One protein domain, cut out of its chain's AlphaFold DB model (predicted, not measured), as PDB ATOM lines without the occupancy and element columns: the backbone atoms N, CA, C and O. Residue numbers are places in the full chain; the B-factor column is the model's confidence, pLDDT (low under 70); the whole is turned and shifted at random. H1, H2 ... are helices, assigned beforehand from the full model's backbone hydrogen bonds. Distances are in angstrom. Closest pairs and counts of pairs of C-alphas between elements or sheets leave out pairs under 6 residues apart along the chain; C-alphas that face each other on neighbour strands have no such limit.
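AT A GLANCE: This is residues 10 to 50 of the 373 residues of the protein "Hypothetical protein" of Bigelowiella natans (UniProt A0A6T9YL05). Two helices, H1 and then H2, follow each other end to end along one long, thin rod, with a tight link between them and no packing of one on the other. Before H1, residues 10 to 13 fold back beside its first residues. The printed part has 41 residues with two named helices and no named strand, and its class is all helix. It is extended, with a radius of gyration of the C-alphas of 16.7 A and spans of 51 by 16 by 11 A.

IN THESE COORDINATES: H1 is residues 16 to 29, 20.1 A from first to last C-alpha, beginning at C-alpha 16 (134.162, 102.094, 91.416). H2 is residues 33 to 48, 22.3 A long in the same measure, ending at C-alpha 48 (148.364, 141.394, 114.687).

HOW THE PARTS SIT: H1 and H2 are apart, with no C-alpha of the one within 8 A of the other. In both helices every O i to N i+4 pair is within hydrogen-bond range.

THE WHOLE: The C-alphas of Asp 14 and Gly 50, the two farthest apart, are 51.0 A from each other. Residues 23 to 50 stand free. The printed part has no cut. The pLDDT is under 70 at residues 10 to 13.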
ATOM      1  N   ARG A  10     142.603 110.213  81.969       57.53
ATOM      2  CA  ARG A  10     143.172 110.921  83.136       57.53
ATOM      3  C   ARG A  10     142.260 110.928  84.362       57.53
ATOM      4  O   ARG A  10     142.550 111.623  85.339       57.53
ATOM      5  N   ILE A  11     141.180 110.158  84.314       63.19
ATOM      6  CA  ILE A  11     140.451 109.713  85.498       63.19
ATOM      7  C   ILE A  11     141.104 108.380  85.901       63.19
ATOM      8  O   ILE A  11     141.135 107.471  85.078       63.19
ATOM      9  N   PRO A  12     141.735 108.278  87.085       60.00
ATOM     10  CA  PRO A  12     142.359 107.032  87.518       60.00
ATOM     11  C   PRO A  12     141.275 105.971  87.747       60.00
ATOM     12  O   PRO A  12     140.427 106.182  88.611       60.00
ATOM     13  N   GLY A  13     141.332 104.899  86.950       63.56
ATOM     14  CA  GLY A  13     140.647 103.620  87.147       63.56
ATOM     15  C   GLY A  13     139.142 103.607  86.919       63.56
ATOM     16  O   GLY A  13     138.387 104.311  87.582       63.56
ATOM     17  N   ASP A  14     138.687 102.702  86.055       72.62
ATOM     18  CA  ASP A  14     137.262 102.381  85.890       72.62
ATOM     19  C   ASP A  14     136.695 101.584  87.086       72.62
ATOM     20  O   ASP A  14     135.525 101.205  87.087       72.62
ATOM     21  N   SER A  15     137.507 101.309  88.119       89.62
ATOM     22  CA  SER A  15     137.033 100.651  89.333       89.62
ATOM     23  C   SER A  15     136.237 101.640  90.191       89.62
ATOM     24  O   SER A  15     136.673 102.753  90.495       89.62
ATOM     25  N   GLU A  16     135.043 101.234  90.619       89.50
ATOM     26  CA  GLU A  16     134.162 102.094  91.416       89.50
ATOM     27  C   GLU A  16     134.815 102.525  92.745       89.50
ATOM     28  O   GLU A  16     134.571 103.621  93.258       89.50
ATOM     29  N   GLU A  17     135.720 101.701  93.274       91.81
ATOM     30  CA  GLU A  17     136.515 102.027  94.454       91.81
ATOM     31  C   GLU A  17     137.516 103.163  94.218       91.81
ATOM     32  O   GLU A  17     137.698 104.012  95.098       91.81
ATOM     33  N   GLU A  18     138.159 103.220  93.049       87.06
ATOM     34  CA  GLU A  18     139.065 104.316  92.695       87.06
ATOM     35  C   GLU A  18     138.301 105.626  92.521       87.06
ATOM     36  O   GLU A  18     138.738 106.668  93.023       87.06
ATOM     37  N   ILE A  19     137.104 105.564  91.935       85.12
ATOM     38  CA  ILE A  19     136.210 106.716  91.806       85.12
ATOM     39  C   ILE A  19     135.791 107.231  93.194       85.12
ATOM     40  O   ILE A  19     135.876 108.436  93.454       85.12
ATOM     41  N   ARG A  20     135.411 106.349  94.133       91.31
ATOM     42  CA  ARG A  20     135.062 106.739  95.516       91.31
ATOM     43  C   ARG A  20     136.245 107.370  96.251       91.31
ATOM     44  O   ARG A  20     136.103 108.468  96.796       91.31
ATOM     45  N   LYS A  21     137.428 106.746  96.194       92.44
ATOM     46  CA  LYS A  21     138.667 107.291  96.785       92.44
ATOM     47  C   LYS A  21     139.018 108.657  96.189       92.44
ATOM     48  O   LYS A  21     139.427 109.568  96.914       92.44
ATOM     49  N   TRP A  22     138.819 108.840  94.885       89.12
ATOM     50  CA  TRP A  22     139.053 110.113  94.208       89.12
ATOM     51  C   TRP A  22     138.070 111.205  94.656       89.12
ATOM     52  O   TRP A  22     138.495 112.324  94.966       89.12
ATOM     53  N   ILE A  23     136.775 110.884  94.766       89.00
ATOM     54  CA  ILE A  23     135.744 111.807  95.263       89.00
ATOM     55  C   ILE A  23     136.027 112.205  96.716       89.00
ATOM     56  O   ILE A  23     135.990 113.392  97.038       89.00
ATOM     57  N   GLU A  24     136.349 111.255  97.595       92.00
ATOM     58  CA  GLU A  24     136.687 111.535  98.996       92.00
ATOM     59  C   GLU A  24     137.942 112.402  99.131       92.00
ATOM     60  O   GLU A  24     137.946 113.389  99.875       92.00
ATOM     61  N   SER A  25     138.990 112.098  98.360       90.12
ATOM     62  CA  SER A  25     140.222 112.893  98.319       90.12
ATOM     63  C   SER A  25     139.946 114.335  97.876       90.12
ATOM     64  O   SER A  25     140.448 115.297  98.473       90.12
ATOM     65  N   ARG A  26     139.065 114.523  96.885       91.94
ATOM     66  CA  ARG A  26     138.635 115.860  96.460       91.94
ATOM     67  C   ARG A  26     137.731 116.556  97.465       91.94
ATOM     68  O   ARG A  26     137.916 117.752  97.662       91.94
ATOM     69  N   LYS A  27     136.823 115.849  98.142       91.00
ATOM     70  CA  LYS A  27     135.998 116.419  99.221       91.00
ATOM     71  C   LYS A  27     136.868 116.942 100.372       91.00
ATOM     72  O   LYS A  27     136.615 118.040 100.856       91.00
ATOM     73  N   ARG A  28     137.947 116.235 100.742       86.88
ATOM     74  CA  ARG A  28     138.916 116.697 101.764       86.88
ATOM     75  C   ARG A  28     139.687 117.956 101.352       86.88
ATOM     76  O   ARG A  28     140.011 118.790 102.198       86.88
ATOM     77  N   ASN A  29     139.981 118.108 100.063       87.06
ATOM     78  CA  ASN A  29     140.720 119.254  99.526       87.06
ATOM     79  C   ASN A  29     139.832 120.358  98.946       87.06
ATOM     80  O   ASN A  29     140.354 121.365  98.460       87.06
ATOM     81  N   PHE A  30     138.510 120.209  99.010       88.25
ATOM     82  CA  PHE A  30     137.609 121.224  98.500       88.25
ATOM     83  C   PHE A  30     137.724 122.485  99.368       88.25
ATOM     84  O   PHE A  30     137.747 122.390 100.600       88.25
ATOM     85  N   PRO A  31     137.828 123.677  98.760       90.38
ATOM     86  CA  PRO A  31     137.961 124.921  99.497       90.38
ATOM     87  C   PRO A  31     136.621 125.290 100.146       90.38
ATOM     88  O   PRO A  31     135.865 126.115  99.631       90.38
ATOM     89  N   THR A  32     136.327 124.668 101.287       92.69
ATOM     90  CA  THR A  32     135.156 124.977 102.108       92.69
ATOM     91  C   THR A  32     135.279 126.378 102.704       92.69
ATOM     92  O   THR A  32     136.382 126.881 102.947       92.69
ATOM     93  N   LYS A  33     134.134 127.021 102.951       92.69
ATOM     94  CA  LYS A  33     134.067 128.355 103.561       92.69
ATOM     95  C   LYS A  33     134.812 128.390 104.905       92.69
ATOM     96  O   LYS A  33     135.691 129.225 105.082       92.69
ATOM     97  N   ALA A  34     134.598 127.375 105.745       93.31
ATOM     98  CA  ALA A  34     135.288 127.213 107.024       93.31
ATOM     99  C   ALA A  34     136.824 127.144 106.892       93.31
ATOM    100  O   ALA A  34     137.542 127.778 107.660       93.31
ATOM    101  N   ARG A  35     137.365 126.424 105.894       92.88
ATOM    102  CA  ARG A  35     138.825 126.325 105.688       92.88
ATOM    103  C   ARG A  35     139.425 127.646 105.195       92.88
ATOM    104  O   ARG A  35     140.552 127.979 105.563       92.88
ATOM    105  N   LYS A  36     138.678 128.408 104.386       92.44
ATOM    106  CA  LYS A  36     139.068 129.764 103.961       92.44
ATOM    107  C   LYS A  36     139.077 130.735 105.143       92.44
ATOM    108  O   LYS A  36     140.066 131.439 105.318       92.44
ATOM    109  N   GLU A  37     138.032 130.725 105.966       95.75
ATOM    110  CA  GLU A  37     137.917 131.565 107.167       95.75
ATOM    111  C   GLU A  37     138.994 131.223 108.203       95.75
ATOM    112  O   GLU A  37     139.648 132.120 108.725       95.75
ATOM    113  N   ALA A  38     139.283 129.936 108.428       95.31
ATOM    114  CA  ALA A  38     140.382 129.511 109.294       95.31
ATOM    115  C   ALA A  38     141.739 130.035 108.794       95.31
ATOM    116  O   ALA A  38     142.533 130.553 109.581       95.31
ATOM    117  N   LYS A  39     141.996 129.968 107.478       94.38
ATOM    118  CA  LYS A  39     143.214 130.532 106.878       94.38
ATOM    119  C   LYS A  39     143.271 132.053 107.050       94.38
ATOM    120  O   LYS A  39     144.330 132.580 107.377       94.38
ATOM    121  N   GLN A  40     142.152 132.755 106.869       94.81
ATOM    122  CA  GLN A  40     142.073 134.200 107.101       94.81
ATOM    123  C   GLN A  40     142.307 134.565 108.569       94.81
ATOM    124  O   GLN A  40     143.021 135.525 108.830       94.81
ATOM    125  N   ARG A  41     141.787 133.780 109.520       96.31
ATOM    126  CA  ARG A  41     142.000 134.001 110.955       96.31
ATOM    127  C   ARG A  41     143.471 133.864 111.337       96.31
ATOM    128  O   ARG A  41     144.002 134.745 111.998       96.31
ATOM    129  N   VAL A  42     144.144 132.819 110.850       94.69
ATOM    130  CA  VAL A  42     145.591 132.628 111.061       94.69
ATOM    131  C   VAL A  42     146.394 133.789 110.465       94.69
ATOM    132  O   VAL A  42     147.323 134.289 111.093       94.69
ATOM    133  N   LEU A  43     146.023 134.259 109.271       93.00
ATOM    134  CA  LEU A  43     146.679 135.408 108.638       93.00
ATOM    135  C   LEU A  43     146.424 136.724 109.388       93.00
ATOM    136  O   LEU A  43     147.331 137.547 109.499       93.00
ATOM    137  N   ALA A  44     145.214 136.925 109.911       94.69
ATOM    138  CA  ALA A  44     144.867 138.090 110.717       94.69
ATOM    139  C   ALA A  44     145.635 138.099 112.048       94.69
ATOM    140  O   ALA A  44     146.179 139.132 112.427       94.69
ATOM    141  N   GLU A  45     145.756 136.947 112.708       96.69
ATOM    142  CA  GLU A  45     146.545 136.784 113.933       96.69
ATOM    143  C   GLU A  45     148.043 137.031 113.679       96.69
ATOM    144  O   GLU A  45     148.695 137.755 114.431       96.69
ATOM    145  N   ALA A  46     148.590 136.507 112.576       95.31
ATOM    146  CA  ALA A  46     149.972 136.775 112.171       95.31
ATOM    147  C   ALA A  46     150.215 138.274 111.910       95.31
ATOM    148  O   ALA A  46     151.239 138.816 112.326       95.31
ATOM    149  N   ARG A  47     149.244 138.962 111.286       92.44
ATOM    150  CA  ARG A  47     149.287 140.416 111.079       92.44
ATOM    151  C   ARG A  47     149.261 141.177 112.406       92.44
ATOM    152  O   ARG A  47     150.036 142.113 112.562       92.44
ATOM    153  N   GLN A  48     148.415 140.777 113.355       95.88
ATOM    154  CA  GLN A  48     148.364 141.394 114.687       95.88
ATOM    155  C   GLN A  48     149.679 141.220 115.458       95.88
ATOM    156  O   GLN A  48     150.092 142.130 116.167       95.88
ATOM    157  N   ARG A  49     150.385 140.099 115.266       96.31
ATOM    158  CA  ARG A  49     151.726 139.879 115.836       96.31
ATOM    159  C   ARG A  49     152.846 140.674 115.150       96.31
ATOM    160  O   ARG A  49     154.002 140.523 115.530       96.31
ATOM    161  N   GLY A  50     152.545 141.470 114.122       93.31
ATOM    162  CA  GLY A  50     153.563 142.172 113.335       93.31
ATOM    163  C   GLY A  50     154.457 141.231 112.522       93.31
ATOM    164  O   GLY A  50     155.501 141.645 112.021       93.31
TER     165      GLY A  50